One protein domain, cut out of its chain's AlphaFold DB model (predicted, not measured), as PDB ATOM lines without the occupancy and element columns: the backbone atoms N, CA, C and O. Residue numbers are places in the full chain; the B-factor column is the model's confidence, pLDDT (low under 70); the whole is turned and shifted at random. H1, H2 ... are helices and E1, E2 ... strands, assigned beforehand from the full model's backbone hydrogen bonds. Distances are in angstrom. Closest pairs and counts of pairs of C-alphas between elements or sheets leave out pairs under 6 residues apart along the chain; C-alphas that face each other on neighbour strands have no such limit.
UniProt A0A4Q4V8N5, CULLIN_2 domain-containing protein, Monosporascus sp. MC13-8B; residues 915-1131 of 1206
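AT A GLANCE: This is residues 915 to 1131 of the 1206 residues of the protein "CULLIN_2 domain-containing protein" of Monosporascus sp. MC13-8B (UniProt A0A4Q4V8N5). A twisted sheet of six strands makes the middle of three layers, with H5, H6, H8 and H9 covering one face and H1 on the other. Beyond the end of E2 the short H2 and the hairpin of H3 and H4 gather at the start of H5, and H7 lies off the sheet. The printed part has 217 residues with nine named helices and six named strands, in the order E1 H1 E2 H2 H3 H4 H5 E3 H6 E4 H7 H8 E5 E6 H9. The mixed sheet runs E2 E3 E1 E4 E5 E6; the class is mixed, and the whole is compact, radius of gyration of the C-alphas 17.1 A, spanning 55 by 44 by 31 A.

HOW THE PARTS SIT: Start at E1, residues 915 to 919; H1, residues 926 to 941, is on the sheet, its Lys 926 and Val 918 of E1 their closest C-alphas, 6.4 A. Then come edge strand E2, residues 949 to 952, and H2, residues 956 to 959. H3, residues 963 to 968, and H4, residues 972 to 978, form a hairpin, with the C-alphas of Leu 966 and Ala 975 closest at 4.8 A. H5, residues 980 to 997, touches H2 with residues 980 to 987 alone, closest C-alphas 983 and 956, 4.9 A. E3, residues 1001 to 1005, is parallel to E2, N 951 and O 1002 at 2.8 A, and to E1, N 918 and O 1003 at 2.8 A. H6, residues 1010 to 1022, runs along the strands at a height over the sheet of 9.7 A. E4, residues 1026 to 1032, is parallel to E1, N 917 and O 1028 at 2.8 A. H7, residues 1036 to 1048, is not on the sheet. H8, residues 1067 to 1086, touches H9, residues 1120 to 1129, at a steep tilt of 40 degrees, closest C-alphas 1081 and 1121, 4.6 A. E5, residues 1092 to 1097, is parallel to E4, N 1031 and O 1094 at 2.8 A, and forms a hairpin with E6, residues 1101 to 1107, N 1095 and O 1104 at 2.8 A. Every O i to N i+4 pair is within hydrogen-bond range in H1, H3, H7 and H9, but 2 of 3 in H4, 13 of 14 in H5, 8 of 9 in H6 and 13 of 16 in H8; H2 is too short.

IN THESE COORDINATES: Find C-alpha 915 at (231.647, 242.824, 259.890), where E1 begins. H1 is 22.2 A long, H5 26.4 A, H8 29.5 A and E4 20.1 A. H9 ends at C-alpha 1129, (243.382, 227.731, 281.845).

THE WHOLE: The C-alphas of Asp 970 and Asp 1111 are farthest apart, 55.2 A. The printed part has no cut; the links H7 to H8 and E6 to H9 are long. Mean pLDDT of the printed part is 81.0, with residues 967 to 974 and 1052 to 1062 among those under 70.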
ATOM      1  N   ALA A 915     231.579 242.262 258.544       90.38
ATOM      2  CA  ALA A 915     231.647 242.824 259.890       90.38
ATOM      3  C   ALA A 915     232.495 241.927 260.800       90.38
ATOM      4  O   ALA A 915     232.102 240.799 261.094       90.38
ATOM      5  N   VAL A 916     233.633 242.431 261.278       90.38
ATOM      6  CA  VAL A 916     234.549 241.697 262.166       90.38
ATOM      7  C   VAL A 916     234.493 242.278 263.579       90.38
ATOM      8  O   VAL A 916     234.778 243.456 263.795       90.38
ATOM      9  N   PHE A 917     234.162 241.452 264.569       91.81
ATOM     10  CA  PHE A 917     234.133 241.826 265.984       91.81
ATOM     11  C   PHE A 917     235.388 241.333 266.715       91.81
ATOM     12  O   PHE A 917     235.632 240.133 266.792       91.81
ATOM     13  N   VAL A 918     236.150 242.241 267.328       91.56
ATOM     14  CA  VAL A 918     237.289 241.924 268.206       91.56
ATOM     15  C   VAL A 918     236.834 242.003 269.661       91.56
ATOM     16  O   VAL A 918     236.651 243.082 270.228       91.56
ATOM     17  N   ILE A 919     236.639 240.842 270.274       91.25
ATOM     18  CA  ILE A 919     236.049 240.650 271.599       91.25
ATOM     19  C   ILE A 919     237.139 240.267 272.596       91.25
ATOM     20  O   ILE A 919     237.903 239.335 272.380       91.25
ATOM     21  N   GLY A 920     237.205 240.948 273.735       90.00
ATOM     22  CA  GLY A 920     238.193 240.619 274.762       90.00
ATOM     23  C   GLY A 920     238.209 241.605 275.915       90.00
ATOM     24  O   GLY A 920     237.863 242.776 275.743       90.00
ATOM     25  N   GLN A 921     238.666 241.181 277.092       90.56
ATOM     26  CA  GLN A 921     238.713 242.077 278.245       90.56
ATOM     27  C   GLN A 921     239.662 243.273 278.034       90.56
ATOM     28  O   GLN A 921     240.490 243.317 277.114       90.56
ATOM     29  N   THR A 922     239.547 244.299 278.877       87.69
ATOM     30  CA  THR A 922     240.523 245.402 278.895       87.69
ATOM     31  C   THR A 922     241.918 244.856 279.207       87.69
ATOM     32  O   THR A 922     242.047 243.997 280.070       87.69
ATOM     33  N   GLY A 923     242.950 245.316 278.497       85.81
ATOM     34  CA  GLY A 923     244.308 244.774 278.635       85.81
ATOM     35  C   GLY A 923     244.552 243.422 277.944       85.81
ATOM     36  O   GLY A 923     245.678 242.936 277.962       85.81
ATOM     37  N   ALA A 924     243.563 242.809 277.278       87.69
ATOM     38  CA  ALA A 924     243.787 241.566 276.523       87.69
ATOM     39  C   ALA A 924     244.718 241.740 275.300       87.69
ATOM     40  O   ALA A 924     245.351 240.778 274.882       87.69
ATOM     41  N   GLY A 925     244.840 242.958 274.753       84.56
ATOM     42  CA  GLY A 925     245.612 243.247 273.530       84.56
ATOM     43  C   GLY A 925     244.763 243.448 272.266       84.56
ATOM     44  O   GLY A 925     245.301 243.375 271.165       84.56
ATOM     45  N   LYS A 926     243.450 243.702 272.418       86.56
ATOM     46  CA  LYS A 926     242.499 243.894 271.307       86.56
ATOM     47  C   LYS A 926     242.992 244.863 270.233       86.56
ATOM     48  O   LYS A 926     242.989 244.492 269.073       86.56
ATOM     49  N   THR A 927     243.475 246.043 270.612       81.50
ATOM     50  CA  THR A 927     243.889 247.098 269.674       81.50
ATOM     51  C   THR A 927     245.013 246.653 268.729       81.50
ATOM     52  O   THR A 927     245.018 247.029 267.560       81.50
ATOM     53  N   ARG A 928     245.911 245.760 269.175       82.88
ATOM     54  CA  ARG A 928     246.934 245.139 268.309       82.88
ATOM     55  C   ARG A 928     246.332 244.130 267.326       82.88
ATOM     56  O   ARG A 928     246.710 244.121 266.159       82.88
ATOM     57  N   ALA A 929     245.377 243.315 267.778       83.75
ATOM     58  CA  ALA A 929     244.650 242.381 266.914       83.75
ATOM     59  C   ALA A 929     243.753 243.120 265.899       83.75
ATOM     60  O   ALA A 929     243.729 242.763 264.726       83.75
ATOM     61  N   ALA A 930     243.087 244.196 266.327       86.06
ATOM     62  CA  ALA A 930     242.284 245.072 265.485       86.06
ATOM     63  C   ALA A 930     243.136 245.764 264.411       86.06
ATOM     64  O   ALA A 930     242.747 245.767 263.249       86.06
ATOM     65  N   ALA A 931     244.331 246.265 264.746       83.75
ATOM     66  CA  ALA A 931     245.248 246.832 263.753       83.75
ATOM     67  C   ALA A 931     245.658 245.809 262.672       83.75
ATOM     68  O   ALA A 931     245.631 246.130 261.483       83.75
ATOM     69  N   ALA A 932     245.972 244.568 263.066       82.25
ATOM     70  CA  ALA A 932     246.303 243.494 262.126       82.25
ATOM     71  C   ALA A 932     245.110 243.111 261.226       82.25
ATOM     72  O   ALA A 932     245.270 242.972 260.013       82.25
ATOM     73  N   LEU A 933     243.906 243.006 261.800       84.75
ATOM     74  CA  LEU A 933     242.670 242.753 261.054       84.75
ATOM     75  C   LEU A 933     242.323 243.891 260.092       84.75
ATOM     76  O   LEU A 933     241.989 243.624 258.943       84.75
ATOM     77  N   LYS A 934     242.447 245.153 260.523       85.25
ATOM     78  CA  LYS A 934     242.190 246.331 259.683       85.25
ATOM     79  C   LYS A 934     243.087 246.325 258.443       85.25
ATOM     80  O   LYS A 934     242.599 246.552 257.337       85.25
ATOM     81  N   ALA A 935     244.374 246.014 258.620       82.19
ATOM     82  CA  ALA A 935     245.320 245.881 257.517       82.19
ATOM     83  C   ALA A 935     244.914 244.754 256.549       82.19
ATOM     84  O   ALA A 935     244.816 244.999 255.349       82.19
ATOM     85  N   ALA A 936     244.591 243.559 257.060       79.44
ATOM     86  CA  ALA A 936     244.163 242.428 256.230       79.44
ATOM     87  C   ALA A 936     242.856 242.707 255.463       79.44
ATOM     88  O   ALA A 936     242.781 242.455 254.263       79.44
ATOM     89  N   MET A 937     241.847 243.298 256.115       81.19
ATOM     90  CA  MET A 937     240.599 243.722 255.464       81.19
ATOM     91  C   MET A 937     240.867 244.725 254.329       81.19
ATOM     92  O   MET A 937     240.323 244.577 253.238       81.19
ATOM     93  N   THR A 938     241.753 245.701 254.551       79.38
ATOM     94  CA  THR A 938     242.146 246.703 253.539       79.38
ATOM     95  C   THR A 938     242.876 246.057 252.347       79.38
ATOM     96  O   THR A 938     242.620 246.394 251.186       79.38
ATOM     97  N   GLU A 939     243.753 245.080 252.605       74.94
ATOM     98  CA  GLU A 939     244.493 244.344 251.570       74.94
ATOM     99  C   GLU A 939     243.547 243.511 250.681       74.94
ATOM    100  O   GLU A 939     243.576 243.633 249.452       74.94
ATOM    101  N   LEU A 940     242.628 242.753 251.294       70.62
ATOM    102  CA  LEU A 940     241.606 241.936 250.618       70.62
ATOM    103  C   LEU A 940     240.646 242.739 249.737       70.62
ATOM    104  O   LEU A 940     240.139 242.239 248.726       70.62
ATOM    105  N   ARG A 941     240.347 243.986 250.115       72.50
ATOM    106  CA  ARG A 941     239.478 244.852 249.307       72.50
ATOM    107  C   ARG A 941     240.189 245.481 248.114       72.50
ATOM    108  O   ARG A 941     239.501 245.892 247.182       72.50
ATOM    109  N   GLY A 942     241.519 245.395 248.052       61.75
ATOM    110  CA  GLY A 942     242.296 245.618 246.832       61.75
ATOM    111  C   GLY A 942     243.544 246.477 247.013       61.75
ATOM    112  O   GLY A 942     244.309 246.583 246.052       61.75
ATOM    113  N   GLY A 943     243.761 247.055 248.201       59.28
ATOM    114  CA  GLY A 943     244.891 247.943 248.507       59.28
ATOM    115  C   GLY A 943     244.724 249.399 248.047       59.28
ATOM    116  O   GLY A 943     245.647 250.190 248.202       59.28
ATOM    117  N   GLY A 944     243.559 249.780 247.509       56.25
ATOM    118  CA  GLY A 944     243.285 251.113 246.946       56.25
ATOM    119  C   GLY A 944     243.058 252.247 247.960       56.25
ATOM    120  O   GLY A 944     242.450 253.248 247.602       56.25
ATOM    121  N   GLY A 945     243.486 252.090 249.217       59.22
ATOM    122  CA  GLY A 945     243.277 253.075 250.291       59.22
ATOM    123  C   GLY A 945     241.897 253.049 250.966       59.22
ATOM    124  O   GLY A 945     241.666 253.830 251.885       59.22
ATOM    125  N   GLU A 946     240.995 252.153 250.555       66.25
ATOM    126  CA  GLU A 946     239.689 251.951 251.195       66.25
ATOM    127  C   GLU A 946     239.836 251.171 252.511       66.25
ATOM    128  O   GLU A 946     240.004 249.949 252.511       66.25
ATOM    129  N   GLU A 947     239.757 251.868 253.642       77.69
ATOM    130  CA  GLU A 947     239.785 251.239 254.964       77.69
ATOM    131  C   GLU A 947     238.368 250.877 255.456       77.69
ATOM    132  O   GLU A 947     237.415 251.620 255.193       77.69
ATOM    133  N   PRO A 948     238.196 249.782 256.226       84.06
ATOM    134  CA  PRO A 948     236.928 249.492 256.889       84.06
ATOM    135  C   PRO A 948     236.655 250.494 258.021       84.06
ATOM    136  O   PRO A 948     237.579 250.950 258.707       84.06
ATOM    137  N   ALA A 949     235.375 250.776 258.271       85.94
ATOM    138  CA  ALA A 949     234.947 251.647 259.362       85.94
ATOM    139  C   ALA A 949     235.304 250.999 260.713       85.94
ATOM    140  O   ALA A 949     234.834 249.902 261.026       85.94
ATOM    141  N   HIS A 950     236.162 251.649 261.507       86.50
ATOM    142  CA  HIS A 950     236.730 251.062 262.727       86.50
ATOM    143  C   HIS A 950     236.118 251.661 264.000       86.50
ATOM    144  O   HIS A 950     236.563 252.694 264.503       86.50
ATOM    145  N   PHE A 951     235.121 250.979 264.563       85.38
ATOM    146  CA  PHE A 951     234.394 251.449 265.739       85.38
ATOM    147  C   PHE A 951     234.995 250.929 267.047       85.38
ATOM    148  O   PHE A 951     234.959 249.735 267.352       85.38
ATOM    149  N   VAL A 952     235.461 251.859 267.883       78.56
ATOM    150  CA  VAL A 952     235.910 251.578 269.252       78.56
ATOM    151  C   VAL A 952     234.939 252.231 270.240       78.56
ATOM    152  O   VAL A 952     234.777 253.450 270.278       78.56
ATOM    153  N   ALA A 953     234.273 251.430 271.076       67.75
ATOM    154  CA  ALA A 953     233.235 251.939 271.985       67.75
ATOM    155  C   ALA A 953     233.759 252.926 273.056       67.75
ATOM    156  O   ALA A 953     232.998 253.732 273.590       67.75
ATOM    157  N   ASP A 954     235.056 252.867 273.383       69.75
ATOM    158  CA  ASP A 954     235.684 253.763 274.359       69.75
ATOM    159  C   ASP A 954     236.109 255.122 273.764       69.75
ATOM    160  O   ASP A 954     236.061 256.113 274.494       69.75
ATOM    161  N   THR A 955     236.440 255.230 272.465       74.31
ATOM    162  CA  THR A 955     236.716 256.545 271.837       74.31
ATOM    163  C   THR A 955     235.454 257.389 271.726       74.31
ATOM    164  O   THR A 955     235.521 258.601 271.922       74.31
ATOM    165  N   HIS A 956     234.292 256.765 271.514       79.94
ATOM    166  CA  HIS A 956     233.006 257.459 271.405       79.94
ATOM    167  C   HIS A 956     232.678 258.322 272.639       79.94
ATOM    168  O   HIS A 956     232.082 259.386 272.507       79.94
ATOM    169  N   LYS A 957     233.144 257.936 273.834       79.38
ATOM    170  CA  LYS A 957     232.973 258.721 275.073       79.38
ATOM    171  C   LYS A 957     233.660 260.086 275.020       79.38
ATOM    172  O   LYS A 957     233.199 261.014 275.673       79.38
ATOM    173  N   THR A 958     234.738 260.217 274.246       77.25
ATOM    174  CA  THR A 958     235.539 261.450 274.174       77.25
ATOM    175  C   THR A 958     234.853 262.587 273.413       77.25
ATOM    176  O   THR A 958     235.250 263.734 273.581       77.25
ATOM    177  N   TYR A 959     233.796 262.301 272.642       79.94
ATOM    178  CA  TYR A 959     232.980 263.323 271.970       79.94
ATOM    179  C   TYR A 959     231.941 263.982 272.891       79.94
ATOM    180  O   TYR A 959     231.322 264.974 272.506       79.94
ATOM    181  N   HIS A 960     231.735 263.453 274.101       84.38
ATOM    182  CA  HIS A 960     230.782 264.006 275.055       84.38
ATOM    183  C   HIS A 960     231.325 265.309 275.682       84.38
ATOM    184  O   HIS A 960     232.412 265.264 276.262       84.38
ATOM    185  N   PRO A 961     230.595 266.447 275.651       82.25
ATOM    186  CA  PRO A 961     231.123 267.758 276.051       82.25
ATOM    187  C   PRO A 961     231.760 267.784 277.448       82.25
ATOM    188  O   PRO A 961     232.914 268.176 277.597       82.25
ATOM    189  N   ALA A 962     231.061 267.254 278.457       79.38
ATOM    190  CA  ALA A 962     231.563 267.206 279.835       79.38
ATOM    191  C   ALA A 962     232.695 266.177 280.075       79.38
ATOM    192  O   ALA A 962     233.203 266.077 281.189       79.38
ATOM    193  N   TYR A 963     233.090 265.365 279.084       77.12
ATOM    194  CA  TYR A 963     234.047 264.272 279.310       77.12
ATOM    195  C   TYR A 963     235.446 264.778 279.665       77.12
ATOM    196  O   TYR A 963     236.091 264.189 280.528       77.12
ATOM    197  N   ALA A 964     235.907 265.863 279.034       71.12
ATOM    198  CA  ALA A 964     237.224 266.436 279.306       71.12
ATOM    199  C   ALA A 964     237.317 266.998 280.736       71.12
ATOM    200  O   ALA A 964     238.257 266.680 281.459       71.12
ATOM    201  N   GLU A 965     236.304 267.753 281.172       72.94
ATOM    202  CA  GLU A 965     236.229 268.326 282.523       72.94
ATOM    203  C   GLU A 965     236.123 267.234 283.598       72.94
ATOM    204  O   GLU A 965     236.913 267.201 284.543       72.94
ATOM    205  N   LEU A 966     235.210 266.271 283.418       73.06
ATOM    206  CA  LEU A 966     235.029 265.152 284.349       73.06
ATOM    207  C   LEU A 966     236.245 264.212 284.407       73.06
ATOM    208  O   LEU A 966     236.419 263.505 285.400       73.06
ATOM    209  N   ALA A 967     237.059 264.151 283.348       66.94
ATOM    210  CA  ALA A 967     238.290 263.362 283.320       66.94
ATOM    211  C   ALA A 967     239.491 264.094 283.944       66.94
ATOM    212  O   ALA A 967     240.432 263.421 284.365       66.94
ATOM    213  N   ALA A 968     239.459 265.430 284.005       65.94
ATOM    214  CA  ALA A 968     240.509 266.264 284.592       65.94
ATOM    215  C   ALA A 968     240.318 266.538 286.099       65.94
ATOM    216  O   ALA A 968     241.298 266.812 286.787       65.94
ATOM    217  N   GLY A 969     239.083 266.474 286.611       62.56
ATOM    218  CA  GLY A 969     238.776 266.642 288.039       62.56
ATOM    219  C   GLY A 969     238.987 265.386 288.902       62.56
ATOM    220  O   GLY A 969     239.403 264.332 288.420       62.56
ATOM    221  N   ASP A 970     238.606 265.476 290.183       48.72
ATOM    222  CA  ASP A 970     238.841 264.478 291.253       48.72
ATOM    223  C   ASP A 970     238.193 263.083 291.058       48.72
ATOM    224  O   ASP A 970     238.215 262.239 291.956       48.72
ATOM    225  N   GLY A 971     237.597 262.794 289.897       57.53
ATOM    226  CA  GLY A 971     236.893 261.537 289.643       57.53
ATOM    227  C   GLY A 971     236.994 260.989 288.217       57.53
ATOM    228  O   GLY A 971     235.953 260.829 287.581       57.53
ATOM    229  N   PRO A 972     238.162 260.527 287.726       59.03
ATOM    230  CA  PRO A 972     238.288 259.924 286.387       59.03
ATOM    231  C   PRO A 972     237.390 258.692 286.140       59.03
ATOM    232  O   PRO A 972     237.165 258.277 284.998       59.03
ATOM    233  N   ALA A 973     236.866 258.070 287.202       59.72
ATOM    234  CA  ALA A 973     235.854 257.018 287.118       59.72
ATOM    235  C   ALA A 973     234.463 257.553 286.707       59.72
ATOM    236  O   ALA A 973     233.768 256.879 285.941       59.72
ATOM    237  N   LEU A 974     234.098 258.761 287.159       68.31
ATOM    238  CA  LEU A 974     232.823 259.439 286.906       68.31
ATOM    239  C   LEU A 974     232.635 259.737 285.415       68.31
ATOM    240  O   LEU A 974     231.607 259.365 284.855       68.31
ATOM    241  N   ALA A 975     233.651 260.297 284.747       70.44
ATOM    242  CA  ALA A 975     233.605 260.665 283.326       70.44
ATOM    243  C   ALA A 975     233.117 259.528 282.408       70.44
ATOM    244  O   ALA A 975     232.253 259.715 281.554       70.44
ATOM    245  N   SER A 976     233.633 258.311 282.613       69.75
ATOM    246  CA  SER A 976     233.260 257.145 281.798       69.75
ATOM    247  C   SER A 976     231.942 256.484 282.220       69.75
ATOM    248  O   SER A 976     231.451 255.635 281.468       69.75
ATOM    249  N   ALA A 977     231.409 256.793 283.405       70.50
ATOM    250  CA  ALA A 977     230.060 256.400 283.802       70.50
ATOM    251  C   ALA A 977     229.033 257.367 283.190       70.50
ATOM    252  O   ALA A 977     228.099 256.906 282.538       70.50
ATOM    253  N   ALA A 978     229.288 258.675 283.313       75.44
ATOM    254  CA  ALA A 978     228.482 259.771 282.780       75.44
ATOM    255  C   ALA A 978     228.342 259.715 281.249       75.44
ATOM    256  O   ALA A 978     227.239 259.522 280.761       75.44
ATOM    257  N   ALA A 979     229.443 259.735 280.486       77.38
ATOM    258  CA  ALA A 979     229.406 259.639 279.014       77.38
ATOM    259  C   ALA A 979     229.082 258.221 278.483       77.38
ATOM    260  O   ALA A 979     229.134 257.945 277.283       77.38
ATOM    261  N   GLY A 980     228.811 257.270 279.383       78.12
ATOM    262  CA  GLY A 980     228.587 255.867 279.057       78.12
ATOM    263  C   GLY A 980     227.333 255.587 278.216       78.12
ATOM    264  O   GLY A 980     227.431 254.725 277.340       78.12
ATOM    265  N   PRO A 981     226.160 256.201 278.481       82.25
ATOM    266  CA  PRO A 981     224.945 256.035 277.680       82.25
ATOM    267  C   PRO A 981     225.091 256.570 276.255       82.25
ATOM    268  O   PRO A 981     224.894 255.803 275.310       82.25
ATOM    269  N   ASP A 982     225.520 257.822 276.096       85.00
ATOM    270  CA  ASP A 982     225.594 258.490 274.790       85.00
ATOM    271  C   ASP A 982     226.623 257.849 273.855       85.00
ATOM    272  O   ASP A 982     226.325 257.591 272.691       85.00
ATOM    273  N   ALA A 983     227.773 257.411 274.380       82.69
ATOM    274  CA  ALA A 983     228.749 256.649 273.597       82.69
ATOM    275  C   ALA A 983     228.173 255.362 272.971       82.69
ATOM    276  O   ALA A 983     228.603 254.948 271.895       82.69
ATOM    277  N   ARG A 984     227.185 254.722 273.616       82.00
ATOM    278  CA  ARG A 984     226.502 253.536 273.065       82.00
ATOM    279  C   ARG A 984     225.449 253.902 272.031       82.00
ATOM    280  O   ARG A 984     225.286 253.173 271.058       82.00
ATOM    281  N   ARG A 985     224.747 255.016 272.247       85.69
ATOM    282  CA  ARG A 985     223.792 255.583 271.293       85.69
ATOM    283  C   ARG A 985     224.499 255.926 269.981       85.69
ATOM    284  O   ARG A 985     224.051 255.488 268.927       85.69
ATOM    285  N   TRP A 986     225.648 256.597 270.057       88.75
ATOM    286  CA  TRP A 986     226.487 256.895 268.895       88.75
ATOM    287  C   TRP A 986     227.042 255.644 268.216       88.75
ATOM    288  O   TRP A 986     227.014 255.578 266.995       88.75
ATOM    289  N   LEU A 987     227.463 254.623 268.970       86.75
ATOM    290  CA  LEU A 987     227.898 253.349 268.383       86.75
ATOM    291  C   LEU A 987     226.770 252.650 267.598       86.75
ATOM    292  O   LEU A 987     227.013 252.112 266.521       86.75
ATOM    293  N   ALA A 988     225.533 252.679 268.107       85.50
ATOM    294  CA  ALA A 988     224.373 252.137 267.400       85.50
ATOM    295  C   ALA A 988     224.028 252.955 266.139       85.50
ATOM    296  O   ALA A 988     223.744 252.374 265.095       85.50
ATOM    297  N   MET A 989     224.115 254.289 266.210       88.31
ATOM    298  CA  MET A 989     223.960 255.177 265.049       88.31
ATOM    299  C   MET A 989     225.049 254.931 263.991       88.31
ATOM    300  O   MET A 989     224.737 254.840 262.807       88.31
ATOM    301  N   ALA A 990     226.308 254.743 264.404       87.44
ATOM    302  CA  ALA A 990     227.427 254.427 263.517       87.44
ATOM    303  C   ALA A 990     227.229 253.078 262.811       87.44
ATOM    304  O   ALA A 990     227.374 252.994 261.593       87.44
ATOM    305  N   ALA A 991     226.826 252.035 263.544       86.38
ATOM    306  CA  ALA A 991     226.530 250.729 262.960       86.38
ATOM    307  C   ALA A 991     225.354 250.784 261.964       86.38
ATOM    308  O   ALA A 991     225.440 250.193 260.889       86.38
ATOM    309  N   ALA A 992     224.292 251.535 262.276       86.44
ATOM    310  CA  ALA A 992     223.165 251.742 261.364       86.44
ATOM    311  C   ALA A 992     223.565 252.517 260.092       86.44
ATOM    312  O   ALA A 992     223.119 252.174 258.998       86.44
ATOM    313  N   HIS A 993     224.442 253.522 260.214       87.38
ATOM    314  CA  HIS A 993     224.966 254.284 259.073       87.38
ATOM    315  C   HIS A 993     225.920 253.460 258.197       87.38
ATOM    316  O   HIS A 993     225.871 253.537 256.972       87.38
ATOM    317  N   ALA A 994     226.761 252.617 258.803       86.69
ATOM    318  CA  ALA A 994     227.588 251.673 258.054       86.69
ATOM    319  C   ALA A 994     226.726 250.688 257.257       86.69
ATOM    320  O   ALA A 994     226.977 250.480 256.068       86.69
ATOM    321  N   ALA A 995     225.676 250.152 257.891       85.69
ATOM    322  CA  ALA A 995     224.736 249.230 257.270       85.69
ATOM    323  C   ALA A 995     223.984 249.853 256.081       85.69
ATOM    324  O   ALA A 995     223.870 249.208 255.039       85.69
ATOM    325  N   SER A 996     223.530 251.110 256.186       84.75
ATOM    326  CA  SER A 996     222.840 251.797 255.080       84.75
ATOM    327  C   SER A 996     223.743 252.043 253.865       84.75
ATOM    328  O   SER A 996     223.268 251.992 252.730       84.75
ATOM    329  N   ARG A 997     225.050 252.243 254.083       83.31
ATOM    330  CA  ARG A 997     226.063 252.442 253.027       83.31
ATOM    331  C   ARG A 997     226.772 251.167 252.561       83.31
ATOM    332  O   ARG A 997     227.577 251.237 251.633       83.31
ATOM    333  N   ARG A 998     226.492 250.018 253.192       85.38
ATOM    334  CA  ARG A 998     227.139 248.706 252.962       85.38
ATOM    335  C   ARG A 998     228.674 248.747 253.061       85.38
ATOM    336  O   ARG A 998     229.377 248.117 252.272       85.38
ATOM    337  N   VAL A 999     229.189 249.499 254.032       85.94
ATOM    338  CA  VAL A 999     230.633 249.632 254.314       85.94
ATOM    339  C   VAL A 999     231.109 248.457 255.178       85.94
ATOM    340  O   VAL A 999     230.397 248.072 256.103       85.94
ATOM    341  N   ASP A1000     232.292 247.893 254.906       87.06
ATOM    342  CA  ASP A1000     232.905 246.860 255.761       87.06
ATOM    343  C   ASP A1000     233.267 247.446 257.146       87.06
ATOM    344  O   ASP A1000     233.777 248.566 257.235       87.06
ATOM    345  N   VAL A1001     233.026 246.706 258.233       89.25
ATOM    346  CA  VAL A1001     233.129 247.217 259.616       89.25
ATOM    347  C   VAL A1001     234.066 246.370 260.476       89.25
ATOM    348  O   VAL A1001     233.999 245.142 260.468       89.25
ATOM    349  N   LEU A1002     234.884 247.031 261.293       89.56
ATOM    350  CA  LEU A1002     235.671 246.427 262.369       89.56
ATOM    351  C   LEU A1002     235.215 247.012 263.717       89.56
ATOM    352  O   LEU A1002     235.219 248.230 263.887       89.56
ATOM    353  N   LEU A1003     234.827 246.174 264.683       89.19
ATOM    354  CA  LEU A1003     234.321 246.612 265.994       89.19
ATOM    355  C   LEU A1003     235.164 246.073 267.158       89.19
ATOM    356  O   LEU A1003     235.204 244.865 267.385       89.19
ATOM    357  N   GLU A1004     235.750 246.949 267.978       88.44
ATOM    358  CA  GLU A1004     236.371 246.551 269.252       88.44
ATOM    359  C   GLU A1004     235.349 246.534 270.404       88.44
ATOM    360  O   GLU A1004     234.804 247.572 270.796       88.44
ATOM    361  N   SER A1005     235.152 245.369 271.031       86.31
ATOM    362  CA  SER A1005     234.275 245.196 272.195       86.31
ATOM    363  C   SER A1005     235.024 244.708 273.435       86.31
ATOM    364  O   SER A1005     235.699 243.679 273.442       86.31
ATOM    365  N   ALA A1006     234.847 245.429 274.544       82.31
ATOM    366  CA  ALA A1006     235.304 244.999 275.865       82.31
ATOM    367  C   ALA A1006     234.329 244.034 276.580       82.31
ATOM    368  O   ALA A1006     234.594 243.658 277.717       82.31
ATOM    369  N   CYS A1007     233.182 243.699 275.971       77.81
ATOM    370  CA  CYS A1007     232.140 242.796 276.493       77.81
ATOM    371  C   CYS A1007     231.720 242.978 277.968       77.81
ATOM    372  O   CYS A1007     231.275 242.038 278.612       77.81
ATOM    373  N   ARG A1008     231.747 244.211 278.497       76.81
ATOM    374  CA  ARG A1008     231.224 244.519 279.849       76.81
ATOM    375  C   ARG A1008     229.707 244.282 279.991       76.81
ATOM    376  O   ARG A1008     229.198 244.142 281.097       76.81
ATOM    377  N   ARG A1009     228.969 244.289 278.878       72.44
ATOM    378  CA  ARG A1009     227.552 243.902 278.793       72.44
ATOM    379  C   ARG A1009     227.376 243.028 277.545       72.44
ATOM    380  O   ARG A1009     227.375 243.603 276.455       72.44
ATOM    381  N   PRO A1010     227.236 241.698 277.677       65.94
ATOM    382  CA  PRO A1010     227.208 240.772 276.537       65.94
ATOM    383  C   PRO A1010     226.138 241.110 275.489       65.94
ATOM    384  O   PRO A1010     226.426 241.102 274.294       65.94
ATOM    385  N   GLY A1011     224.946 241.537 275.932       75.62
ATOM    386  CA  GLY A1011     223.849 241.940 275.040       75.62
ATOM    387  C   GLY A1011     224.231 243.014 274.012       75.62
ATOM    388  O   GLY A1011     223.815 242.932 272.869       75.62
ATOM    389  N   ALA A1012     225.123 243.954 274.350       76.56
ATOM    390  CA  ALA A1012     225.514 245.020 273.421       76.56
ATOM    391  C   ALA A1012     226.251 244.511 272.169       76.56
ATOM    392  O   ALA A1012     226.158 245.129 271.113       76.56
ATOM    393  N   PHE A1013     226.989 243.404 272.293       84.81
ATOM    394  CA  PHE A1013     227.582 242.715 271.148       84.81
ATOM    395  C   PHE A1013     226.507 241.929 270.390       84.81
ATOM    396  O   PHE A1013     226.398 242.076 269.176       84.81
ATOM    397  N   ALA A1014     225.681 241.164 271.108       86.50
ATOM    398  CA  ALA A1014     224.621 240.351 270.519       86.50
ATOM    399  C   ALA A1014     223.635 241.173 269.669       86.50
ATOM    400  O   ALA A1014     223.259 240.760 268.573       86.50
ATOM    401  N   ASP A1015     223.242 242.354 270.142       86.69
ATOM    402  CA  ASP A1015     222.289 243.228 269.456       86.69
ATOM    403  C   ASP A1015     222.892 243.817 268.168       86.69
ATOM    404  O   ASP A1015     222.235 243.813 267.128       86.69
ATOM    405  N   LEU A1016     224.166 244.235 268.199       87.12
ATOM    406  CA  LEU A1016     224.887 244.722 267.014       87.12
ATOM    407  C   LEU A1016     225.169 243.608 265.996       87.12
ATOM    408  O   LEU A1016     225.016 243.834 264.797       87.12
ATOM    409  N   ALA A1017     225.544 242.408 266.452       89.25
ATOM    410  CA  ALA A1017     225.776 241.256 265.582       89.25
ATOM    411  C   ALA A1017     224.491 240.854 264.840       89.25
ATOM    412  O   ALA A1017     224.503 240.741 263.615       89.25
ATOM    413  N   ARG A1018     223.358 240.745 265.554       90.44
ATOM    414  CA  ARG A1018     222.044 240.491 264.934       90.44
ATOM    415  C   ARG A1018     221.638 241.599 263.959       90.44
ATOM    416  O   ARG A1018     221.137 241.288 262.884       90.44
ATOM    417  N   ALA A1019     221.864 242.870 264.299       88.69
ATOM    418  CA  ALA A1019     221.512 243.996 263.431       88.69
ATOM    419  C   ALA A1019     222.314 244.004 262.115       88.69
ATOM    420  O   ALA A1019     221.729 244.163 261.045       88.69
ATOM    421  N   LEU A1020     223.631 243.778 262.172       88.88
ATOM    422  CA  LEU A1020     224.474 243.697 260.972       88.88
ATOM    423  C   LEU A1020     224.146 242.453 260.138       88.88
ATOM    424  O   LEU A1020     224.016 242.551 258.918       88.88
ATOM    425  N   ARG A1021     223.906 241.303 260.783       88.62
ATOM    426  CA  ARG A1021     223.433 240.086 260.108       88.62
ATOM    427  C   ARG A1021     222.119 240.322 259.357       88.62
ATOM    428  O   ARG A1021     222.016 239.963 258.189       88.62
ATOM    429  N   ALA A1022     221.146 240.976 259.994       88.12
ATOM    430  CA  ALA A1022     219.873 241.344 259.371       88.12
ATOM    431  C   ALA A1022     220.036 242.345 258.208       88.12
ATOM    432  O   ALA A1022     219.243 242.322 257.270       88.12
ATOM    433  N   ALA A1023     221.086 243.173 258.223       86.25
ATOM    434  CA  ALA A1023     221.475 244.041 257.110       86.25
ATOM    435  C   ALA A1023     222.258 243.317 255.985       86.25
ATOM    436  O   ALA A1023     222.766 243.966 255.069       86.25
ATOM    437  N   GLY A1024     222.367 241.983 256.029       85.94
ATOM    438  CA  GLY A1024     223.001 241.165 254.987       85.94
ATOM    439  C   GLY A1024     224.521 241.019 255.104       85.94
ATOM    440  O   GLY A1024     225.160 240.548 254.158       85.94
ATOM    441  N   TYR A1025     225.116 241.403 256.237       89.31
ATOM    442  CA  TYR A1025     226.551 241.241 256.466       89.31
ATOM    443  C   TYR A1025     226.935 239.777 256.702       89.31
ATOM    444  O   TYR A1025     226.208 239.013 257.349       89.31
ATOM    445  N   ARG A1026     228.142 239.426 256.247       88.12
ATOM    446  CA  ARG A1026     228.908 238.314 256.816       88.12
ATOM    447  C   ARG A1026     229.497 238.791 258.143       88.12
ATOM    448  O   ARG A1026     230.151 239.834 258.173       88.12
ATOM    449  N   VAL A1027     229.245 238.072 259.231       90.62
ATOM    450  CA  VAL A1027     229.641 238.468 260.591       90.62
ATOM    451  C   VAL A1027     230.668 237.485 261.139       90.62
ATOM    452  O   VAL A1027     230.391 236.298 261.293       90.62
ATOM    453  N   GLU A1028     231.848 237.988 261.486       90.38
ATOM    454  CA  GLU A1028     232.966 237.196 262.002       90.38
ATOM    455  C   GLU A1028     233.381 237.678 263.400       90.38
ATOM    456  O   GLU A1028     233.389 238.878 263.680       90.38
ATOM    457  N   ALA A1029     233.734 236.754 264.297       91.00
ATOM    458  CA  ALA A1029     234.092 237.064 265.683       91.00
ATOM    459  C   ALA A1029     235.494 236.554 266.055       91.00
ATOM    460  O   ALA A1029     235.780 235.360 266.019       91.00
ATOM    461  N   CYS A1030     236.362 237.464 266.493       91.31
ATOM    462  CA  CYS A1030     237.669 237.176 267.072       91.31
ATOM    463  C   CYS A1030     237.600 237.326 268.602       91.31
ATOM    464  O   CYS A1030     237.409 238.434 269.103       91.31
ATOM    465  N   LEU A1031     237.753 236.233 269.357       92.06
ATOM    466  CA  LEU A1031     237.696 236.230 270.824       92.06
ATOM    467  C   LEU A1031     239.093 236.077 271.442       92.06
ATOM    468  O   LEU A1031     239.769 235.071 271.252       92.06
ATOM    469  N   MET A1032     239.504 237.053 272.251       92.06
ATOM    470  CA  MET A1032     240.786 237.071 272.962       92.06
ATOM    471  C   MET A1032     240.721 236.224 274.250       92.06
ATOM    472  O   MET A1032     240.335 236.721 275.316       92.06
ATOM    473  N   ALA A1033     241.147 234.962 274.200       91.56
ATOM    474  CA  ALA A1033     241.207 234.057 275.353       91.56
ATOM    475  C   ALA A1033     242.485 234.253 276.193       91.56
ATOM    476  O   ALA A1033     243.310 233.360 276.356       91.56
ATOM    477  N   VAL A1034     242.661 235.458 276.740       91.31
ATOM    478  CA  VAL A1034     243.848 235.821 277.535       91.31
ATOM    479  C   VAL A1034     243.605 235.560 279.033       91.31
ATOM    480  O   VAL A1034     242.551 235.971 279.531       91.31
ATOM    481  N   PRO A1035     244.545 234.933 279.772       90.12
ATOM    482  CA  PRO A1035     244.467 234.758 281.228       90.12
ATOM    483  C   PRO A1035     244.327 236.069 282.020       90.12
ATOM    484  O   PRO A1035     244.859 237.110 281.625       90.12
ATOM    485  N   ARG A1036     243.663 236.006 283.188       90.88
ATOM    486  CA  ARG A1036     243.379 237.179 284.043       90.88
ATOM    487  C   ARG A1036     244.644 237.949 284.436       90.88
ATOM    488  O   ARG A1036     244.658 239.172 284.337       90.88
ATOM    489  N   ALA A1037     245.695 237.244 284.855       89.19
ATOM    490  CA  ALA A1037     246.946 237.851 285.313       89.19
ATOM    491  C   ALA A1037     247.615 238.700 284.218       89.19
ATOM    492  O   ALA A1037     247.938 239.867 284.438       89.19
ATOM    493  N   LEU A1038     247.725 238.150 283.001       90.00
ATOM    494  CA  LEU A1038     248.281 238.861 281.850       90.00
ATOM    495  C   LEU A1038     247.456 240.099 281.489       90.00
ATOM    496  O   LEU A1038     248.035 241.155 281.219       90.00
ATOM    497  N   SER A1039     246.121 240.005 281.463       91.00
ATOM    498  CA  SER A1039     245.281 241.152 281.099       91.00
ATOM    499  C   SER A1039     245.269 242.253 282.164       91.00
ATOM    500  O   SER A1039     245.264 243.424 281.790       91.00
ATOM    501  N   LEU A1040     245.376 241.907 283.452       90.88
ATOM    502  CA  LEU A1040     245.590 242.875 284.537       90.88
ATOM    503  C   LEU A1040     246.929 243.601 284.396       90.88
ATOM    504  O   LEU A1040     246.960 244.832 284.392       90.88
ATOM    505  N   LEU A1041     248.016 242.852 284.196       90.06
ATOM    506  CA  LEU A1041     249.344 243.416 283.966       90.06
ATOM    507  C   LEU A1041     249.345 244.354 282.750       90.06
ATOM    508  O   LEU A1041     249.832 245.475 282.826       90.06
ATOM    509  N   GLY A1042     248.679 243.950 281.663       87.38
ATOM    510  CA  GLY A1042     248.519 244.768 280.458       87.38
ATOM    511  C   GLY A1042     247.728 246.067 280.663       87.38
ATOM    512  O   GLY A1042     247.940 247.020 279.917       87.38
ATOM    513  N   VAL A1043     246.839 246.154 281.662       87.62
ATOM    514  CA  VAL A1043     246.187 247.424 282.037       87.62
ATOM    515  C   VAL A1043     247.185 248.372 282.709       87.62
ATOM    516  O   VAL A1043     247.182 249.560 282.380       87.62
ATOM    517  N   LEU A1044     248.028 247.853 283.610       88.19
ATOM    518  CA  LEU A1044     249.041 248.635 284.329       88.19
ATOM    519  C   LEU A1044     250.159 249.107 283.393       88.19
ATOM    520  O   LEU A1044     250.414 250.306 283.335       88.19
ATOM    521  N   VAL A1045     250.749 248.194 282.612       86.62
ATOM    522  CA  VAL A1045     251.795 248.488 281.612       86.62
ATOM    523  C   VAL A1045     251.321 249.578 280.653       86.62
ATOM    524  O   VAL A1045     251.961 250.618 280.534       86.62
ATOM    525  N   ARG A1046     250.136 249.409 280.046       83.25
ATOM    526  CA  ARG A1046     249.568 250.396 279.117       83.25
ATOM    527  C   ARG A1046     249.454 251.789 279.740       83.25
ATOM    528  O   ARG A1046     249.759 252.765 279.068       83.25
ATOM    529  N   PHE A1047     248.989 251.892 280.986       84.31
ATOM    530  CA  PHE A1047     248.792 253.186 281.642       84.31
ATOM    531  C   PHE A1047     250.109 253.828 282.100       84.31
ATOM    532  O   PHE A1047     250.324 255.006 281.830       84.31
ATOM    533  N   HIS A1048     250.988 253.072 282.763       82.81
ATOM    534  CA  HIS A1048     252.202 253.615 283.380       82.81
ATOM    535  C   HIS A1048     253.376 253.787 282.406       82.81
ATOM    536  O   HIS A1048     254.148 254.724 282.578       82.81
ATOM    537  N   GLU A1049     253.491 252.960 281.360       79.81
ATOM    538  CA  GLU A1049     254.497 253.154 280.298       79.81
ATOM    539  C   GLU A1049     254.051 254.176 279.230       79.81
ATOM    540  O   GLU A1049     254.792 254.445 278.289       79.81
ATOM    541  N   GLY A1050     252.844 254.753 279.347       71.19
ATOM    542  CA  GLY A1050     252.367 255.810 278.444       71.19
ATOM    543  C   GLY A1050     252.248 255.384 276.976       71.19
ATOM    544  O   GLY A1050     252.412 256.216 276.084       71.19
ATOM    545  N   LEU A1051     251.993 254.096 276.712       73.94
ATOM    546  CA  LEU A1051     251.949 253.542 275.354       73.94
ATOM    547  C   LEU A1051     250.939 254.299 274.464       73.94
ATOM    548  O   LEU A1051     249.902 254.728 274.968       73.94
ATOM    549  N   PRO A1052     251.135 254.380 273.132       63.91
ATOM    550  CA  PRO A1052     250.176 255.033 272.230       63.91
ATOM    551  C   PRO A1052     248.742 254.480 272.345       63.91
ATOM    552  O   PRO A1052     247.775 255.228 272.252       63.91
ATOM    553  N   GLU A1053     248.604 253.183 272.651       61.62
ATOM    554  CA  GLU A1053     247.336 252.482 272.944       61.62
ATOM    555  C   GLU A1053     246.612 252.971 274.226       61.62
ATOM    556  O   GLU A1053     245.498 252.531 274.531       61.62
ATOM    557  N   ALA A1054     247.257 253.821 275.028       55.53
ATOM    558  CA  ALA A1054     246.729 254.412 276.257       55.53
ATOM    559  C   ALA A1054     246.111 255.801 276.041       55.53
ATOM    560  O   ALA A1054     245.273 256.219 276.843       55.53
ATOM    561  N   GLY A1055     246.537 256.506 274.988       56.75
ATOM    562  CA  GLY A1055     246.059 257.838 274.633       56.75
ATOM    563  C   GLY A1055     244.704 257.815 273.923       56.75
ATOM    564  O   GLY A1055     244.282 256.810 273.353       56.75
ATOM    565  N   SER A1056     244.009 258.951 273.945       60.03
ATOM    566  CA  SER A1056     242.815 259.169 273.117       60.03
ATOM    567  C   SER A1056     243.177 259.818 271.774       60.03
ATOM    568  O   SER A1056     244.211 260.477 271.671       60.03
ATOM    569  N   ARG A1057     242.287 259.727 270.766       57.22
ATOM    570  CA  ARG A1057     242.457 260.411 269.462       57.22
ATOM    571  C   ARG A1057     242.650 261.939 269.574       57.22
ATOM    572  O   ARG A1057     243.129 262.543 268.625       57.22
ATOM    573  N   TRP A1058     242.301 262.547 270.712       59.34
ATOM    574  CA  TRP A1058     242.311 263.999 270.938       59.34
ATOM    575  C   TRP A1058     243.365 264.468 271.955       59.34
ATOM    576  O   TRP A1058     243.260 265.569 272.487       59.34
ATOM    577  N   GLY A1059     244.359 263.634 272.286       58.75
ATOM    578  CA  GLY A1059     245.433 264.010 273.218       58.75
ATOM    579  C   GLY A1059     245.013 264.132 274.691       58.75
ATOM    580  O   GLY A1059     245.809 264.582 275.511       58.75
ATOM    581  N   LEU A1060     243.791 263.712 275.054       63.00
ATOM    582  CA  LEU A1060     243.360 263.637 276.457       63.00
ATOM    583  C   LEU A1060     244.250 262.656 277.248       63.00
ATOM    584  O   LEU A1060     244.678 261.650 276.664       63.00
ATOM    585  N   PRO A1061     244.464 262.887 278.561       60.22
ATOM    586  CA  PRO A1061     245.295 262.034 279.406       60.22
ATOM    587  C   PRO A1061     244.919 260.552 279.326       60.22
ATOM    588  O   PRO A1061     243.738 260.189 279.306       60.22
ATOM    589  N   ALA A1062     245.934 259.685 279.340       64.19
ATOM    590  CA  ALA A1062     245.726 258.252 279.490       64.19
ATOM    591  C   ALA A1062     244.960 257.962 280.792       64.19
ATOM    592  O   ALA A1062     245.140 258.650 281.797       64.19
ATOM    593  N   ARG A1063     244.107 256.929 280.795       71.56
ATOM    594  CA  ARG A1063     243.298 256.565 281.970       71.56
ATOM    595  C   ARG A1063     243.537 255.126 282.410       71.56
ATOM    596  O   ARG A1063     243.365 254.188 281.626       71.56
ATOM    597  N   LEU A1064     243.831 254.947 283.697       76.31
ATOM    598  CA  LEU A1064     243.869 253.632 284.323       76.31
ATOM    599  C   LEU A1064     242.461 253.021 284.327       76.31
ATOM    600  O   LEU A1064     241.498 253.638 284.788       76.31
ATOM    601  N   THR A1065     242.318 251.801 283.807       77.75
ATOM    602  CA  THR A1065     241.037 251.086 283.855       77.75
ATOM    603  C   THR A1065     240.785 250.612 285.290       77.75
ATOM    604  O   THR A1065     241.600 249.848 285.805       77.75
ATOM    605  N   PRO A1066     239.664 250.986 285.940       79.56
ATOM    606  CA  PRO A1066     239.366 250.516 287.289       79.56
ATOM    607  C   PRO A1066     239.246 248.991 287.338       79.56
ATOM    608  O   PRO A1066     238.632 248.387 286.457       79.56
ATOM    609  N   ARG A1067     239.757 248.368 288.405       81.62
ATOM    610  CA  ARG A1067     239.809 246.904 288.553       81.62
ATOM    611  C   ARG A1067     238.465 246.207 288.316       81.62
ATOM    612  O   ARG A1067     238.404 245.217 287.597       81.62
ATOM    613  N   ARG A1068     237.374 246.777 288.836       79.12
ATOM    614  CA  ARG A1068     236.010 246.279 288.601       79.12
ATOM    615  C   ARG A1068     235.635 246.247 287.115       79.12
ATOM    616  O   ARG A1068     235.021 245.292 286.674       79.12
ATOM    617  N   VAL A1069     236.019 247.262 286.338       78.69
ATOM    618  CA  VAL A1069     235.738 247.313 284.893       78.69
ATOM    619  C   VAL A1069     236.503 246.213 284.158       78.69
ATOM    620  O   VAL A1069     235.932 245.588 283.270       78.69
ATOM    621  N   HIS A1070     237.753 245.938 284.555       87.44
ATOM    622  CA  HIS A1070     238.504 244.791 284.037       87.44
ATOM    623  C   HIS A1070     237.800 243.469 284.356       87.44
ATOM    624  O   HIS A1070     237.599 242.665 283.452       87.44
ATOM    625  N   ASP A1071     237.430 243.240 285.617       87.44
ATOM    626  CA  ASP A1071     236.873 241.954 286.046       87.44
ATOM    627  C   ASP A1071     235.441 241.725 285.510       87.44
ATOM    628  O   ASP A1071     235.154 240.618 285.051       87.44
ATOM    629  N   ASP A1072     234.597 242.766 285.413       82.50
ATOM    630  CA  ASP A1072     233.315 242.722 284.680       82.50
ATOM    631  C   ASP A1072     233.545 242.291 283.210       82.50
ATOM    632  O   ASP A1072     232.876 241.399 282.687       82.50
ATOM    633  N   SER A1073     234.524 242.908 282.536       86.31
ATOM    634  CA  SER A1073     234.911 242.580 281.156       86.31
ATOM    635  C   SER A1073     235.558 241.199 281.012       86.31
ATOM    636  O   SER A1073     235.453 240.586 279.954       86.31
ATOM    637  N   TYR A1074     236.242 240.694 282.040       90.44
ATOM    638  CA  TYR A1074     236.826 239.353 282.036       90.44
ATOM    639  C   TYR A1074     235.734 238.281 282.090       90.44
ATOM    640  O   TYR A1074     235.824 237.301 281.344       90.44
ATOM    641  N   ALA A1075     234.703 238.492 282.913       88.06
ATOM    642  CA  ALA A1075     233.542 237.610 283.024       88.06
ATOM    643  C   ALA A1075     232.678 237.599 281.749       88.06
ATOM    644  O   ALA A1075     232.300 236.527 281.291       88.06
ATOM    645  N   GLY A1076     232.445 238.758 281.122       87.25
ATOM    646  CA  GLY A1076     231.554 238.867 279.956       87.25
ATOM    647  C   GLY A1076     232.093 238.337 278.615       87.25
ATOM    648  O   GLY A1076     231.357 238.319 277.630       87.25
ATOM    649  N   VAL A1077     233.361 237.910 278.529       90.50
ATOM    650  CA  VAL A1077     233.914 237.287 277.305       90.50
ATOM    651  C   VAL A1077     233.398 235.847 277.111       90.50
ATOM    652  O   VAL A1077     232.923 235.562 276.015       90.50
ATOM    653  N   PRO A1078     233.410 234.959 278.129       90.44
ATOM    654  CA  PRO A1078     232.659 233.701 278.108       90.44
ATOM    655  C   PRO A1078     231.175 233.857 277.753       90.44
ATOM    656  O   PRO A1078     230.681 233.105 276.923       90.44
ATOM    657  N   ASP A1079     230.482 234.866 278.290       88.50
ATOM    658  CA  ASP A1079     229.072 235.119 277.949       88.50
ATOM    659  C   ASP A1079     228.895 235.471 276.458       88.50
ATOM    660  O   ASP A1079     227.953 235.025 275.804       88.50
ATOM    661  N   ALA A1080     229.821 236.257 275.894       88.50
ATOM    662  CA  ALA A1080     229.840 236.559 274.464       88.50
ATOM    663  C   ALA A1080     230.156 235.316 273.611       88.50
ATOM    664  O   ALA A1080     229.585 235.167 272.536       88.50
ATOM    665  N   ALA A1081     231.011 234.410 274.095       90.44
ATOM    666  CA  ALA A1081     231.276 233.126 273.448       90.44
ATOM    667  C   ALA A1081     230.033 232.214 273.458       90.44
ATOM    668  O   ALA A1081     229.669 231.675 272.420       90.44
ATOM    669  N   ALA A1082     229.315 232.140 274.582       90.62
ATOM    670  CA  ALA A1082     228.064 231.388 274.696       90.62
ATOM    671  C   ALA A1082     226.942 231.959 273.804       90.62
ATOM    672  O   ALA A1082     226.100 231.212 273.301       90.62
ATOM    673  N   PHE A1083     226.937 233.274 273.549       90.12
ATOM    674  CA  PHE A1083     226.081 233.868 272.517       90.12
ATOM    675  C   PHE A1083     226.475 233.410 271.101       90.12
ATOM    676  O   PHE A1083     225.591 233.084 270.314       90.12
ATOM    677  N   VAL A1084     227.772 233.337 270.777       88.31
ATOM    678  CA  VAL A1084     228.245 232.818 269.477       88.31
ATOM    679  C   VAL A1084     227.864 231.344 269.296       88.31
ATOM    680  O   VAL A1084     227.404 230.965 268.221       88.31
ATOM    681  N   ASP A1085     227.968 230.527 270.347       88.19
ATOM    682  CA  ASP A1085     227.507 229.133 270.333       88.19
ATOM    683  C   ASP A1085     226.006 229.030 270.013       88.19
ATOM    684  O   ASP A1085     225.604 228.300 269.101       88.19
ATOM    685  N   SER A1086     225.184 229.802 270.732       87.62
ATOM    686  CA  SER A1086     223.716 229.716 270.699       87.62
ATOM    687  C   SER A1086     223.019 230.515 269.588       87.62
ATOM    688  O   SER A1086     221.827 230.301 269.372       87.62
ATOM    689  N   SER A1087     223.717 231.407 268.874       86.44
ATOM    690  CA  SER A1087     223.129 232.265 267.834       86.44
ATOM    691  C   SER A1087     223.746 232.062 266.448       86.44
ATOM    692  O   SER A1087     224.960 232.017 266.264       86.44
ATOM    693  N   ASP A1088     222.867 232.047 265.451       85.19
ATOM    694  CA  ASP A1088     223.112 232.103 264.006       85.19
ATOM    695  C   ASP A1088     223.615 233.471 263.490       85.19
ATOM    696  O   ASP A1088     223.874 233.637 262.296       85.19
ATOM    697  N   ALA A1089     223.771 234.461 264.377       87.06
ATOM    698  CA  ALA A1089     224.192 235.820 264.037       87.06
ATOM    699  C   ALA A1089     225.683 235.962 263.678       87.06
ATOM    700  O   ALA A1089     226.102 237.056 263.304       87.06
ATOM    701  N   VAL A1090     226.482 234.899 263.821       88.81
ATOM    702  CA  VAL A1090     227.927 234.873 263.537       88.81
ATOM    703  C   VAL A1090     228.247 233.672 262.647       88.81
ATOM    704  O   VAL A1090     227.935 232.536 263.006       88.81
ATOM    705  N   ASP A1091     228.877 233.938 261.501       85.06
ATOM    706  CA  ASP A1091     229.251 232.956 260.475       85.06
ATOM    707  C   ASP A1091     230.553 232.224 260.808       85.06
ATOM    708  O   ASP A1091     230.662 231.016 260.613       85.06
ATOM    709  N   GLN A1092     231.556 232.958 261.298       87.56
ATOM    710  CA  GLN A1092     232.889 232.425 261.570       87.56
ATOM    711  C   GLN A1092     233.437 232.948 262.897       87.56
ATOM    712  O   GLN A1092     233.241 234.111 263.254       87.56
ATOM    713  N   VAL A1093     234.151 232.092 263.624       89.50
ATOM    714  CA  VAL A1093     234.718 232.405 264.934       89.50
ATOM    715  C   VAL A1093     236.169 231.947 265.042       89.50
ATOM    716  O   VAL A1093     236.529 230.844 264.638       89.50
ATOM    717  N   VAL A1094     237.020 232.790 265.627       88.56
ATOM    718  CA  VAL A1094     238.413 232.454 265.948       88.56
ATOM    719  C   VAL A1094     238.717 232.885 267.376       88.56
ATOM    720  O   VAL A1094     238.558 234.048 267.743       88.56
ATOM    721  N   VAL A1095     239.190 231.945 268.187       89.31
ATOM    722  CA  VAL A1095     239.677 232.189 269.545       89.31
ATOM    723  C   VAL A1095     241.197 232.325 269.490       89.31
ATOM    724  O   VAL A1095     241.902 231.391 269.098       89.31
ATOM    725  N   VAL A1096     241.701 233.491 269.890       88.44
ATOM    726  CA  VAL A1096     243.126 233.842 269.835       88.44
ATOM    727  C   VAL A1096     243.691 234.187 271.211       88.44
ATOM    728  O   VAL A1096     243.013 234.729 272.085       88.44
ATOM    729  N   ARG A1097     244.980 233.915 271.385       88.12
ATOM    730  CA  ARG A1097     245.810 234.344 272.511       88.12
ATOM    731  C   ARG A1097     246.658 235.559 272.105       88.12
ATOM    732  O   ARG A1097     246.620 236.008 270.955       88.12
ATOM    733  N   ARG A1098     247.405 236.144 273.050       83.31
ATOM    734  CA  ARG A1098     248.306 237.276 272.759       83.31
ATOM    735  C   ARG A1098     249.315 236.904 271.666       83.31
ATOM    736  O   ARG A1098     249.742 235.760 271.575       83.31
ATOM    737  N   GLY A1099     249.692 237.891 270.852       76.12
ATOM    738  CA  GLY A1099     250.589 237.680 269.709       76.12
ATOM    739  C   GLY A1099     249.913 237.063 268.481       76.12
ATOM    740  O   GLY A1099     250.614 236.539 267.625       76.12
ATOM    741  N   SER A1100     248.577 237.120 268.386       77.00
ATOM    742  CA  SER A1100     247.811 236.547 267.269       77.00
ATOM    743  C   SER A1100     248.079 235.047 267.097       77.00
ATOM    744  O   SER A1100     248.395 234.569 266.012       77.00
ATOM    745  N   LEU A1101     247.976 234.302 268.199       82.56
ATOM    746  CA  LEU A1101     248.118 232.848 268.227       82.56
ATOM    747  C   LEU A1101     246.728 232.207 268.296       82.56
ATOM    748  O   LEU A1101     246.012 232.403 269.275       82.56
ATOM    749  N   VAL A1102     246.337 231.458 267.268       83.69
ATOM    750  CA  VAL A1102     245.038 230.777 267.187       83.69
ATOM    751  C   VAL A1102     245.044 229.538 268.078       83.69
ATOM    752  O   VAL A1102     245.893 228.659 267.922       83.69
ATOM    753  N   ALA A1103     244.075 229.470 268.989       83.12
ATOM    754  CA  ALA A1103     243.817 228.318 269.852       83.12
ATOM    755  C   ALA A1103     242.668 227.443 269.327       83.12
ATOM    756  O   ALA A1103     242.716 226.219 269.430       83.12
ATOM    757  N   TYR A1104     241.646 228.072 268.744       85.19
ATOM    758  CA  TYR A1104     240.476 227.419 268.160       85.19
ATOM    759  C   TYR A1104     239.935 228.286 267.017       85.19
ATOM    760  O   TYR A1104     240.001 229.512 267.085       85.19
ATOM    761  N   ALA A1105     239.403 227.660 265.971       84.06
ATOM    762  CA  ALA A1105     238.739 228.333 264.860       84.06
ATOM    763  C   ALA A1105     237.640 227.424 264.302       84.06
ATOM    764  O   ALA A1105     237.876 226.223 264.138       84.06
ATOM    765  N   ASP A1106     236.476 227.995 264.006       83.19
ATOM    766  CA  ASP A1106     235.333 227.286 263.429       83.19
ATOM    767  C   ASP A1106     234.514 228.212 262.509       83.19
ATOM    768  O   ASP A1106     234.554 229.438 262.634       83.19
ATOM    769  N   GLU A1107     233.793 227.626 261.562       83.50
ATOM    770  CA  GLU A1107     232.970 228.275 260.542       83.50
ATOM    771  C   GLU A1107     231.656 227.492 260.419       83.50
ATOM    772  O   GLU A1107     231.658 226.259 260.459       83.50
ATOM    773  N   ARG A1108     230.519 228.190 260.318       80.69
ATOM    774  CA  ARG A1108     229.216 227.533 260.166       80.69
ATOM    775  C   ARG A1108     229.057 226.981 258.748       80.69
ATOM    776  O   ARG A1108     229.306 227.678 257.768       80.69
ATOM    777  N   GLY A1109     228.605 225.735 258.645       72.44
ATOM    778  CA  GLY A1109     228.242 225.102 257.380       72.44
ATOM    779  C   GLY A1109     226.968 225.688 256.760       72.44
ATOM    780  O   GLY A1109     226.252 226.482 257.373       72.44
ATOM    781  N   VAL A1110     226.640 225.243 255.542       69.75
ATOM    782  CA  VAL A1110     225.400 225.627 254.826       69.75
ATOM    783  C   VAL A1110     224.133 225.173 255.579       69.75
ATOM    784  O   VAL A1110     223.055 225.727 255.386       69.75
ATOM    785  N   ASP A1111     224.263 224.195 256.477       72.06
ATOM    786  CA  ASP A1111     223.233 223.722 257.408       72.06
ATOM    787  C   ASP A1111     223.116 224.571 258.696       72.06
ATOM    788  O   ASP A1111     222.314 224.257 259.579       72.06
ATOM    789  N   GLY A1112     223.918 225.634 258.822       70.88
ATOM    790  CA  GLY A1112     223.944 226.551 259.963       70.88
ATOM    791  C   GLY A1112     224.668 226.020 261.205       70.88
ATOM    792  O   GLY A1112     224.662 226.694 262.240       70.88
ATOM    793  N   ARG A1113     225.292 224.836 261.151       78.88
ATOM    794  CA  ARG A1113     225.973 224.212 262.301       78.88
ATOM    795  C   ARG A1113     227.474 224.489 262.289       78.88
ATOM    796  O   ARG A1113     228.070 224.650 261.232       78.88
ATOM    797  N   TRP A1114     228.082 224.534 263.475       82.19
ATOM    798  CA  TRP A1114     229.538 224.591 263.636       82.19
ATOM    799  C   TRP A1114     230.201 223.316 263.096       82.19
ATOM    800  O   TRP A1114     229.654 222.222 263.262       82.19
ATOM    801  N   SER A1115     231.362 223.446 262.450       71.31
ATOM    802  CA  SER A1115     232.057 222.317 261.816       71.31
ATOM    803  C   SER A1115     232.784 221.411 262.816       71.31
ATOM    804  O   SER A1115     233.039 220.243 262.509       71.31
ATOM    805  N   ARG A1116     233.101 221.905 264.023       70.56
ATOM    806  CA  ARG A1116     233.766 221.141 265.089       70.56
ATOM    807  C   ARG A1116     232.805 220.793 266.222       70.56
ATOM    808  O   ARG A1116     231.985 221.590 266.669       70.56
ATOM    809  N   ALA A1117     232.975 219.592 266.769       56.91
ATOM    810  CA  ALA A1117     232.296 219.176 267.990       56.91
ATOM    811  C   ALA A1117     233.000 219.766 269.229       56.91
ATOM    812  O   ALA A1117     233.973 219.200 269.726       56.91
ATOM    813  N   GLY A1118     232.509 220.906 269.718       62.69
ATOM    814  CA  GLY A1118     232.963 221.551 270.957       62.69
ATOM    815  C   GLY A1118     232.713 223.058 270.926       62.69
ATOM    816  O   GLY A1118     233.086 223.709 269.953       62.69
ATOM    817  N   GLY A1119     232.072 223.598 271.967       80.94
ATOM    818  CA  GLY A1119     231.613 224.990 272.000       80.94
ATOM    819  C   GLY A1119     232.738 226.024 272.104       80.94
ATOM    820  O   GLY A1119     233.778 225.800 272.733       80.94
ATOM    821  N   VAL A1120     232.497 227.202 271.533       86.00
ATOM    822  CA  VAL A1120     233.371 228.381 271.590       86.00
ATOM    823  C   VAL A1120     233.589 228.824 273.038       86.00
ATOM    824  O   VAL A1120     234.710 229.188 273.408       86.00
ATOM    825  N   ALA A1121     232.554 228.777 273.881       89.38
ATOM    826  CA  ALA A1121     232.662 229.111 275.300       89.38
ATOM    827  C   ALA A1121     233.642 228.187 276.041       89.38
ATOM    828  O   ALA A1121     234.506 228.672 276.778       89.38
ATOM    829  N   ASP A1122     233.570 226.879 275.786       86.62
ATOM    830  CA  ASP A1122     234.491 225.899 276.366       86.62
ATOM    831  C   ASP A1122     235.918 226.104 275.850       86.62
ATOM    832  O   ASP A1122     236.860 226.084 276.643       86.62
ATOM    833  N   ALA A1123     236.096 226.403 274.558       86.06
ATOM    834  CA  ALA A1123     237.403 226.726 273.983       86.06
ATOM    835  C   ALA A1123     238.042 227.971 274.635       86.06
ATOM    836  O   ALA A1123     239.224 227.954 274.984       86.06
ATOM    837  N   VAL A1124     237.264 229.034 274.875       90.06
ATOM    838  CA  VAL A1124     237.723 230.246 275.584       90.06
ATOM    839  C   VAL A1124     238.091 229.946 277.042       90.06
ATOM    840  O   VAL A1124     239.090 230.471 277.545       90.06
ATOM    841  N   LEU A1125     237.304 229.122 277.740       89.94
ATOM    842  CA  LEU A1125     237.560 228.753 279.136       89.94
ATOM    843  C   LEU A1125     238.767 227.815 279.279       89.94
ATOM    844  O   LEU A1125     239.567 228.005 280.197       89.94
ATOM    845  N   ALA A1126     238.926 226.849 278.375       85.31
ATOM    846  CA  ALA A1126     240.081 225.962 278.314       85.31
ATOM    847  C   ALA A1126     241.365 226.750 278.023       85.31
ATOM    848  O   ALA A1126     242.331 226.646 278.776       85.31
ATOM    849  N   GLU A1127     241.368 227.612 277.004       87.44
ATOM    850  CA  GLU A1127     242.561 228.383 276.639       87.44
ATOM    851  C   GLU A1127     242.984 229.364 277.747       87.44
ATOM    852  O   GLU A1127     244.172 229.500 278.036       87.44
ATOM    853  N   ARG A1128     242.025 229.959 278.473       88.50
ATOM    854  CA  ARG A1128     242.303 230.766 279.678       88.50
ATOM    855  C   ARG A1128     242.919 229.975 280.839       88.50
ATOM    856  O   ARG A1128     243.509 230.601 281.721       88.50
ATOM    857  N   ARG A1129     242.767 228.646 280.865       85.31
ATOM    858  CA  ARG A1129     243.382 227.731 281.845       85.31
ATOM    859  C   ARG A1129     244.708 227.132 281.362       85.31
ATOM    860  O   ARG A1129     245.453 226.630 282.200       85.31
ATOM    861  N   ARG A1130     245.032 227.186 280.061       83.62
ATOM    862  CA  ARG A1130     246.328 226.713 279.543       83.62
ATOM    863  C   ARG A1130     247.466 227.513 280.206       83.62
ATOM    864  O   ARG A1130     247.429 228.751 280.135       83.62
ATOM    865  N   PRO A1131     248.493 226.843 280.777       82.88
ATOM    866  CA  PRO A1131     249.681 227.486 281.333       82.88
ATOM    867  C   PRO A1131     250.300 228.545 280.412       82.88
ATOM    868  O   PRO A1131     250.153 228.503 279.190       82.88
TER     869      PRO A1131